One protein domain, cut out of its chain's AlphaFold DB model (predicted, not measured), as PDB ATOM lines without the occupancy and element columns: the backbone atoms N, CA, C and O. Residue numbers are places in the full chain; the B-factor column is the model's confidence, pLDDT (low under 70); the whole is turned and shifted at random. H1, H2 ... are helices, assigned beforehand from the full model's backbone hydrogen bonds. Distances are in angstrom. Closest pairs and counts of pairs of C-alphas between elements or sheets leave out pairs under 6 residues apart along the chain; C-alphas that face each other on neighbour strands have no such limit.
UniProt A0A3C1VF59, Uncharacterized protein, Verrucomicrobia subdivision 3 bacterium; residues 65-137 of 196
ATOM      1  N   TRP A  65     189.055 188.814 135.523       75.88
ATOM      2  CA  TRP A  65     188.490 188.500 134.207       75.88
ATOM      3  C   TRP A  65     189.343 189.039 133.049       75.88
ATOM      4  O   TRP A  65     189.392 188.448 131.978       75.88
ATOM      5  N   HIS A  66     190.080 190.125 133.281       73.00
ATOM      6  CA  HIS A  66     190.979 190.696 132.288       73.00
ATOM      7  C   HIS A  66     192.194 189.799 132.009       73.00
ATOM      8  O   HIS A  66     192.608 189.668 130.860       73.00
ATOM      9  N   ILE A  67     192.720 189.133 133.042       79.56
ATOM     10  CA  ILE A  67     193.802 188.145 132.910       79.56
ATOM     11  C   ILE A  67     193.298 186.934 132.118       79.56
ATOM     12  O   ILE A  67     193.982 186.450 131.220       79.56
ATOM     13  N   LEU A  68     192.070 186.486 132.404       84.88
ATOM     14  CA  LEU A  68     191.436 185.383 131.678       84.88
ATOM     15  C   LEU A  68     191.218 185.720 130.196       84.88
ATOM     16  O   LEU A  68     191.497 184.885 129.342       84.88
ATOM     17  N   ALA A  69     190.777 186.942 129.884       83.25
ATOM     18  CA  ALA A  69     190.590 187.396 128.508       83.25
ATOM     19  C   ALA A  69     191.915 187.453 127.728       83.25
ATOM     20  O   ALA A  69     191.974 186.983 126.593       83.25
ATOM     21  N   ALA A  70     192.984 187.972 128.342       80.69
ATOM     22  CA  ALA A  70     194.313 187.990 127.731       80.69
ATOM     23  C   ALA A  70     194.834 186.567 127.476       80.69
ATOM     24  O   ALA A  70     195.295 186.264 126.377       80.69
ATOM     25  N   LEU A  71     194.703 185.670 128.458       86.31
ATOM     26  CA  LEU A  71     195.115 184.274 128.314       86.31
ATOM     27  C   LEU A  71     194.321 183.571 127.208       86.31
ATOM     28  O   LEU A  71     194.910 182.874 126.385       86.31
ATOM     29  N   PHE A  72     193.007 183.787 127.142       89.75
ATOM     30  CA  PHE A  72     192.171 183.252 126.071       89.75
ATOM     31  C   PHE A  72     192.607 183.765 124.694       89.75
ATOM     32  O   PHE A  72     192.722 182.966 123.770       89.75
ATOM     33  N   PHE A  73     192.903 185.063 124.565       88.19
ATOM     34  CA  PHE A  73     193.374 185.659 123.313       88.19
ATOM     35  C   PHE A  73     194.658 184.987 122.809       88.19
ATOM     36  O   PHE A  73     194.654 184.479 121.692       88.19
ATOM     37  N   PHE A  74     195.697 184.891 123.647       86.94
ATOM     38  CA  PHE A  74     196.968 184.251 123.273       86.94
ATOM     39  C   PHE A  74     196.814 182.754 122.950       86.94
ATOM     40  O   PHE A  74     197.449 182.234 122.036       86.94
ATOM     41  N   ASN A  75     195.937 182.038 123.663       90.44
ATOM     42  CA  ASN A  75     195.668 180.630 123.357       90.44
ATOM     43  C   ASN A  75     194.891 180.464 122.041       90.44
ATOM     44  O   ASN A  75     195.167 179.537 121.281       90.44
ATOM     45  N   ALA A  76     193.941 181.356 121.750       92.75
ATOM     46  CA  ALA A  76     193.175 181.330 120.509       92.75
ATOM     47  C   ALA A  76     194.050 181.675 119.292       92.75
ATOM     48  O   ALA A  76     193.989 180.969 118.285       92.75
ATOM     49  N   THR A  77     194.893 182.711 119.387       89.94
ATOM     50  CA  THR A  77     195.852 183.072 118.328       89.94
ATOM     51  C   THR A  77     196.879 181.969 118.115       89.94
ATOM     52  O   THR A  77     197.070 181.534 116.978       89.94
ATOM     53  N   GLY A  78     197.456 181.438 119.197       90.62
ATOM     54  CA  GLY A  78     198.391 180.317 119.137       90.62
ATOM     55  C   GLY A  78     197.765 179.069 118.509       90.62
ATOM     56  O   GLY A  78     198.361 178.462 117.620       90.62
ATOM     57  N   GLY A  79     196.535 178.717 118.892       91.44
ATOM     58  CA  GLY A  79     195.796 177.590 118.314       91.44
ATOM     59  C   GLY A  79     195.501 177.765 116.820       91.44
ATOM     60  O   GLY A  79     195.680 176.825 116.043       91.44
ATOM     61  N   LEU A  80     195.121 178.974 116.395       92.31
ATOM     62  CA  LEU A  80     194.904 179.298 114.983       92.31
ATOM     63  C   LEU A  80     196.206 179.198 114.171       92.31
ATOM     64  O   LEU A  80     196.218 178.610 113.090       92.31
ATOM     65  N   LEU A  81     197.313 179.723 114.701       91.44
ATOM     66  CA  LEU A  81     198.629 179.621 114.068       91.44
ATOM     67  C   LEU A  81     199.102 178.167 113.970       91.44
ATOM     68  O   LEU A  81     199.647 177.771 112.940       91.44
ATOM     69  N   MET A  82     198.855 177.350 115.000       90.62
ATOM     70  CA  MET A  82     199.155 175.915 114.979       90.62
ATOM     71  C   MET A  82     198.365 175.177 113.898       90.62
ATOM     72  O   MET A  82     198.931 174.309 113.236       90.62
ATOM     73  N   LEU A  83     197.095 175.540 113.692       90.75
ATOM     74  CA  LEU A  83     196.251 174.951 112.651       90.75
ATOM     75  C   LEU A  83     196.744 175.300 111.235       90.75
ATOM     76  O   LEU A  83     196.696 174.453 110.348       90.75
ATOM     77  N   LEU A  84     197.225 176.528 111.020       90.94
ATOM     78  CA  LEU A  84     197.618 177.019 109.696       90.94
ATOM     79  C   LEU A  84     199.065 176.666 109.307       90.94
ATOM     80  O   LEU A  84     199.319 176.320 108.157       90.94
ATOM     81  N   LEU A  85     200.020 176.780 110.237       90.44
ATOM     82  CA  LEU A  85     201.462 176.663 109.958       90.44
ATOM     83  C   LEU A  85     202.101 175.389 110.549       90.44
ATOM     84  O   LEU A  85     203.247 175.061 110.233       90.44
ATOM     85  N   GLY A  86     201.384 174.670 111.416       90.75
ATOM     86  CA  GLY A  86     201.922 173.553 112.187       90.75
ATOM     87  C   GLY A  86     202.746 173.994 113.403       90.75
ATOM     88  O   GLY A  86     203.176 175.141 113.528       90.75
ATOM     89  N   LEU A  87     202.990 173.055 114.322       87.12
ATOM     90  CA  LEU A  87     203.483 173.345 115.677       87.12
ATOM     91  C   LEU A  87     204.793 174.156 115.712       87.12
ATOM     92  O   LEU A  87     204.896 175.130 116.450       87.12
ATOM     93  N   LYS A  88     205.794 173.780 114.903       88.56
ATOM     94  CA  LYS A  88     207.128 174.412 114.932       88.56
ATOM     95  C   LYS A  88     207.100 175.868 114.461       88.56
ATOM     96  O   LYS A  88     207.682 176.732 115.107       88.56
ATOM     97  N   PHE A  89     206.429 176.132 113.342       89.06
ATOM     98  CA  PHE A  89     206.341 177.477 112.775       89.06
ATOM     99  C   PHE A  89     205.383 178.368 113.569       89.06
ATOM    100  O   PHE A  89     205.641 179.562 113.686       89.06
ATOM    101  N   ALA A  90     204.343 177.794 114.183       89.62
ATOM    102  CA  ALA A  90     203.429 178.524 115.055       89.62
ATOM    103  C   ALA A  90     204.135 179.129 116.275       89.62
ATOM    104  O   ALA A  90     203.919 180.298 116.570       89.62
ATOM    105  N   PHE A  91     205.034 178.390 116.936       88.38
ATOM    106  CA  PHE A  91     205.806 178.942 118.057       88.38
ATOM    107  C   PHE A  91     206.690 180.123 117.640       88.38
ATOM    108  O   PHE A  91     206.750 181.125 118.348       88.38
ATOM    109  N   ILE A  92     207.356 180.029 116.486       91.44
ATOM    110  CA  ILE A  92     208.191 181.122 115.966       91.44
ATOM    111  C   ILE A  92     207.319 182.340 115.629       91.44
ATOM    112  O   ILE A  92     207.676 183.464 115.979       91.44
ATOM    113  N   ALA A  93     206.172 182.117 114.982       90.19
ATOM    114  CA  ALA A  93     205.232 183.170 114.619       90.19
ATOM    115  C   ALA A  93     204.636 183.868 115.849       90.19
ATOM    116  O   ALA A  93     204.561 185.091 115.862       90.19
ATOM    117  N   GLU A  94     204.280 183.122 116.896       89.38
ATOM    118  CA  GLU A  94     203.745 183.677 118.145       89.38
ATOM    119  C   GLU A  94     204.788 184.546 118.864       89.38
ATOM    120  O   GLU A  94     204.495 185.662 119.287       89.38
ATOM    121  N   ILE A  95     206.043 184.086 118.937       90.44
ATOM    122  CA  ILE A  95     207.138 184.877 119.517       90.44
ATOM    123  C   ILE A  95     207.370 186.154 118.697       90.44
ATOM    124  O   ILE A  95     207.483 187.242 119.264       90.44
ATOM    125  N   ALA A  96     207.407 186.053 117.365       92.00
ATOM    126  CA  ALA A  96     207.559 187.212 116.489       92.00
ATOM    127  C   ALA A  96     206.390 188.203 116.637       92.00
ATOM    128  O   ALA A  96     206.614 189.413 116.693       92.00
ATOM    129  N   LEU A  97     205.160 187.696 116.766       90.44
ATOM    130  CA  LEU A  97     203.960 188.488 117.023       90.44
ATOM    131  C   LEU A  97     204.059 189.228 118.359       90.44
ATOM    132  O   LEU A  97     203.749 190.416 118.409       90.44
ATOM    133  N   MET A  98     204.546 188.573 119.419       87.19
ATOM    134  CA  MET A  98     204.787 189.231 120.704       87.19
ATOM    135  C   MET A  98     205.785 190.387 120.571       87.19
ATOM    136  O   MET A  98     205.501 191.485 121.042       87.19
ATOM    137  N   PHE A  99     206.926 190.189 119.901       89.50
ATOM    138  CA  PHE A  99     207.904 191.267 119.703       89.50
ATOM    139  C   PHE A  99     207.349 192.417 118.856       89.50
ATOM    140  O   PHE A  99     207.574 193.583 119.187       89.50
ATOM    141  N   ALA A 100     206.593 192.107 117.800       87.88
ATOM    142  CA  ALA A 100     205.929 193.113 116.980       87.88
ATOM    143  C   ALA A 100     204.906 193.916 117.799       87.88
ATOM    144  O   ALA A 100     204.906 195.145 117.741       87.88
ATOM    145  N   LEU A 101     204.092 193.241 118.618       85.75
ATOM    146  CA  LEU A 101     203.122 193.875 119.508       85.75
ATOM    147  C   LEU A 101     203.814 194.811 120.505       85.75
ATOM    148  O   LEU A 101     203.410 195.963 120.643       85.75
ATOM    149  N   VAL A 102     204.893 194.355 121.149       84.44
ATOM    150  CA  VAL A 102     205.694 195.189 122.056       84.44
ATOM    151  C   VAL A 102     206.265 196.407 121.330       84.44
ATOM    152  O   VAL A 102     206.200 197.511 121.865       84.44
ATOM    153  N   GLY A 103     206.793 196.238 120.115       83.00
ATOM    154  CA  GLY A 103     207.333 197.338 119.312       83.00
ATOM    155  C   GLY A 103     206.279 198.383 118.934       83.00
ATOM    156  O   GLY A 103     206.543 199.581 119.028       83.00
ATOM    157  N   VAL A 104     205.072 197.948 118.562       82.88
ATOM    158  CA  VAL A 104     203.943 198.849 118.280       82.88
ATOM    159  C   VAL A 104     203.510 199.579 119.549       82.88
ATOM    160  O   VAL A 104     203.395 200.800 119.529       82.88
ATOM    161  N   LEU A 105     203.335 198.868 120.666       81.62
ATOM    162  CA  LEU A 105     202.925 199.470 121.937       81.62
ATOM    163  C   LEU A 105     203.972 200.465 122.459       81.62
ATOM    164  O   LEU A 105     203.623 201.570 122.852       81.62
ATOM    165  N   ARG A 106     205.269 200.148 122.390       78.00
ATOM    166  CA  ARG A 106     206.348 201.078 122.783       78.00
ATOM    167  C   ARG A 106     206.342 202.381 121.982       78.00
ATOM    168  O   ARG A 106     206.727 203.419 122.513       78.00
ATOM    169  N   ASN A 107     205.901 202.327 120.727       78.44
ATOM    170  CA  ASN A 107     205.841 203.478 119.828       78.44
ATOM    171  C   ASN A 107     204.445 204.119 119.745       78.44
ATOM    172  O   ASN A 107     204.284 205.107 119.029       78.44
ATOM    173  N   ALA A 108     203.446 203.604 120.469       74.19
ATOM    174  CA  ALA A 108     202.075 204.111 120.418       74.19
ATOM    175  C   ALA A 108     201.952 205.553 120.945       74.19
ATOM    176  O   ALA A 108     201.099 206.294 120.478       74.19
ATOM    177  N   GLY A 109     202.845 205.979 121.844       63.72
ATOM    178  CA  GLY A 109     202.928 207.363 122.328       63.72
ATOM    179  C   GLY A 109     203.713 208.326 121.425       63.72
ATOM    180  O   GLY A 109     204.054 209.423 121.867       63.72
ATOM    181  N   THR A 110     204.080 207.914 120.205       68.44
ATOM    182  CA  THR A 110     204.669 208.810 119.197       68.44
ATOM    183  C   THR A 110     203.569 209.446 118.351       68.44
ATOM    184  O   THR A 110     202.515 208.847 118.156       68.44
ATOM    185  N   SER A 111     203.833 210.623 117.776       61.09
ATOM    186  CA  SER A 111     202.850 211.420 117.019       61.09
ATOM    187  C   SER A 111     202.168 210.692 115.852       61.09
ATOM    188  O   SER A 111     201.140 211.149 115.362       61.09
ATOM    189  N   ALA A 112     202.714 209.561 115.393       64.12
ATOM    190  CA  ALA A 112     202.086 208.717 114.380       64.12
ATOM    191  C   ALA A 112     200.861 207.935 114.901       64.12
ATOM    192  O   ALA A 112     200.069 207.454 114.093       64.12
ATOM    193  N   PHE A 113     200.698 207.804 116.224       64.44
ATOM    194  CA  PHE A 113     199.709 206.935 116.864       64.44
ATOM    195  C   PHE A 113     199.015 207.574 118.088       64.44
ATOM    196  O   PHE A 113     198.495 206.846 118.928       64.44
ATOM    197  N   ASP A 114     198.924 208.907 118.183       68.44
ATOM    198  CA  ASP A 114     198.285 209.600 119.327       68.44
ATOM    199  C   ASP A 114     196.847 209.106 119.623       68.44
ATOM    200  O   ASP A 114     196.452 208.959 120.783       68.44
ATOM    201  N   ASP A 115     196.070 208.772 118.585       73.56
ATOM    202  CA  ASP A 115     194.724 208.195 118.738       73.56
ATOM    203  C   ASP A 115     194.747 206.792 119.372       73.56
ATOM    204  O   ASP A 115     193.811 206.406 120.078       73.56
ATOM    205  N   LEU A 116     195.820 206.029 119.146       72.62
ATOM    206  CA  LEU A 116     196.029 204.717 119.748       72.62
ATOM    207  C   LEU A 116     196.398 204.856 121.229       72.62
ATOM    208  O   LEU A 116     195.818 204.135 122.034       72.62
ATOM    209  N   ASP A 117     197.273 205.797 121.607       73.25
ATOM    210  CA  ASP A 117     197.582 206.098 123.022       73.25
ATOM    211  C   ASP A 117     196.289 206.423 123.795       73.25
ATOM    212  O   ASP A 117     196.007 205.835 124.841       73.25
ATOM    213  N   ALA A 118     195.430 207.272 123.216       73.69
ATOM    214  CA  ALA A 118     194.144 207.639 123.806       73.69
ATOM    215  C   ALA A 118     193.144 206.467 123.893       73.69
ATOM    216  O   ALA A 118     192.336 206.410 124.824       73.69
ATOM    217  N   LEU A 119     193.163 205.539 122.931       77.19
ATOM    218  CA  LEU A 119     192.303 204.352 122.932       77.19
ATOM    219  C   LEU A 119     192.779 203.324 123.965       77.19
ATOM    220  O   LEU A 119     191.957 202.796 124.718       77.19
ATOM    221  N   LEU A 120     194.087 203.069 124.034       77.12
ATOM    222  CA  LEU A 120     194.694 202.128 124.979       77.12
ATOM    223  C   LEU A 120     194.441 202.564 126.429       77.12
ATOM    224  O   LEU A 120     194.054 201.730 127.248       77.12
ATOM    225  N   ASP A 121     194.538 203.866 126.712       71.25
ATOM    226  CA  ASP A 121     194.237 204.460 128.022       71.25
ATOM    227  C   ASP A 121     192.760 204.317 128.436       71.25
ATOM    228  O   ASP A 121     192.440 204.261 129.625       71.25
ATOM    229  N   ARG A 122     191.827 204.238 127.477       71.50
ATOM    230  CA  ARG A 122     190.397 204.038 127.777       71.50
ATOM    231  C   ARG A 122     190.067 202.607 128.177       71.50
ATOM    232  O   ARG A 122     189.048 202.389 128.833       71.50
ATOM    233  N   ILE A 123     190.875 201.631 127.764       74.50
ATOM    234  CA  ILE A 123     190.622 200.220 128.050       74.50
ATOM    235  C   ILE A 123     191.309 199.875 129.376       74.50
ATOM    236  O   ILE A 123     192.527 199.740 129.400       74.50
ATOM    237  N   PRO A 124     190.574 199.646 130.481       66.06
ATOM    238  CA  PRO A 124     191.169 199.518 131.817       66.06
ATOM    239  C   PRO A 124     192.189 198.371 131.939       66.06
ATOM    240  O   PRO A 124     193.142 198.459 132.712       66.06
ATOM    241  N   VAL A 125     192.018 197.303 131.153       68.12
ATOM    242  CA  VAL A 125     192.972 196.182 131.071       68.12
ATOM    243  C   VAL A 125     194.294 196.624 130.479       68.12
ATOM    244  O   VAL A 125     195.357 196.389 131.049       68.12
ATOM    245  N   ILE A 126     194.191 197.236 129.303       69.31
ATOM    246  CA  ILE A 126     195.337 197.536 128.471       69.31
ATOM    247  C   ILE A 126     196.054 198.731 129.069       69.31
ATOM    248  O   ILE A 126     197.257 198.640 129.217       69.31
ATOM    249  N   ALA A 127     195.338 199.743 129.560       72.06
ATOM    250  CA  ALA A 127     195.893 200.903 130.247       72.06
ATOM    251  C   ALA A 127     196.861 200.529 131.381       72.06
ATOM    252  O   ALA A 127     197.929 201.118 131.482       72.06
ATOM    253  N   THR A 128     196.546 199.530 132.220       70.25
ATOM    254  CA  THR A 128     197.454 199.155 133.327       70.25
ATOM    255  C   THR A 128     198.778 198.609 132.813       70.25
ATOM    256  O   THR A 128     199.842 199.106 133.164       70.25
ATOM    257  N   ILE A 129     198.705 197.599 131.947       70.69
ATOM    258  CA  ILE A 129     199.885 196.916 131.412       70.69
ATOM    259  C   ILE A 129     200.658 197.858 130.485       70.69
ATOM    260  O   ILE A 129     201.880 197.925 130.538       70.69
ATOM    261  N   TYR A 130     199.940 198.599 129.648       74.88
ATOM    262  CA  TYR A 130     200.486 199.576 128.726       74.88
ATOM    263  C   TYR A 130     201.244 200.668 129.462       74.88
ATOM    264  O   TYR A 130     202.410 200.863 129.155       74.88
ATOM    265  N   GLU A 131     200.646 201.325 130.456       74.88
ATOM    266  CA  GLU A 131     201.320 202.394 131.194       74.88
ATOM    267  C   GLU A 131     202.551 201.904 131.957       74.88
ATOM    268  O   GLU A 131     203.599 202.535 131.873       74.88
ATOM    269  N   ASP A 132     202.451 200.765 132.644       72.25
ATOM    270  CA  ASP A 132     203.530 200.301 133.518       72.25
ATOM    271  C   ASP A 132     204.685 199.651 132.726       72.25
ATOM    272  O   ASP A 132     205.844 199.733 133.135       72.25
ATOM    273  N   TRP A 133     204.391 198.985 131.599       68.00
ATOM    274  CA  TRP A 133     205.389 198.210 130.846       68.00
ATOM    275  C   TRP A 133     205.795 198.822 129.516       68.00
ATOM    276  O   TRP A 133     206.918 198.568 129.090       68.00
ATOM    277  N   PHE A 134     204.932 199.569 128.829       76.00
ATOM    278  CA  PHE A 134     205.153 199.958 127.430       76.00
ATOM    279  C   PHE A 134     205.194 201.468 127.210       76.00
ATOM    280  O   PHE A 134     205.992 201.935 126.396       76.00
ATOM    281  N   ARG A 135     204.416 202.241 127.958       75.19
ATOM    282  CA  ARG A 135     204.353 203.689 127.834       75.19
ATOM    283  C   ARG A 135     205.659 204.297 128.320       75.19
ATOM    284  O   ARG A 135     206.156 203.980 129.396       75.19
ATOM    285  N   VAL A 136     206.249 205.139 127.484       75.38
ATOM    286  CA  VAL A 136     207.498 205.823 127.812       75.38
ATOM    287  C   VAL A 136     207.163 207.132 128.514       75.38
ATOM    288  O   VAL A 136     206.504 207.999 127.934       75.38
ATOM    289  N   ASP A 137     207.651 207.295 129.743       72.31
ATOM    290  CA  ASP A 137     207.631 208.584 130.425       72.31
ATOM    291  C   ASP A 137     208.653 209.520 129.772       72.31
ATOM    292  O   ASP A 137     209.865 209.307 129.831       72.31
TER     293      ASP A 137
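AT A GLANCE: This is residues 65 to 137 of the 196 residues of an uncharacterized protein of Verrucomicrobia subdivision 3 bacterium (UniProt A0A3C1VF59). What shape is it? Long helices H1 and H2 meet near their linked ends as a V, and short H4, meeting short H3 at a corner, spans its mouth. What builds it? This loose, all-helix domain has 73 printed residues with four named helices, H1 to H4 in order. The radius of gyration of the C-alphas is 14.0 A, the spans 39 by 28 by 18 A.

IN THESE COORDINATES: Which are long? H1, residues 65 to 85, begins at C-alpha (188.490, 188.500, 134.207) and measures 29.9 A; H2, residues 87 to 107, 30.5 A. Which are short? H3 is residues 114 to 122; H4, residues 124 to 134, ends at C-alpha (205.153, 199.958, 127.430).

HOW THE PARTS SIT: What touches H2? H1 does at a steep tilt of 49 degrees, C-alphas 82 and 90 closest at 5.0 A. H4 does, C-alphas 106 and 134 closest at 4.9 A. How are the backbones? Every O i to N i+4 pair is within hydrogen-bond range in H1 and H3, 16 of 17 in H2, 5 of 7 in H4.

THE WHOLE: Any cut? The printed part has no cut. Where is confidence low? Residues 109 to 114, 124 to 126 and 133 have pLDDT under 70.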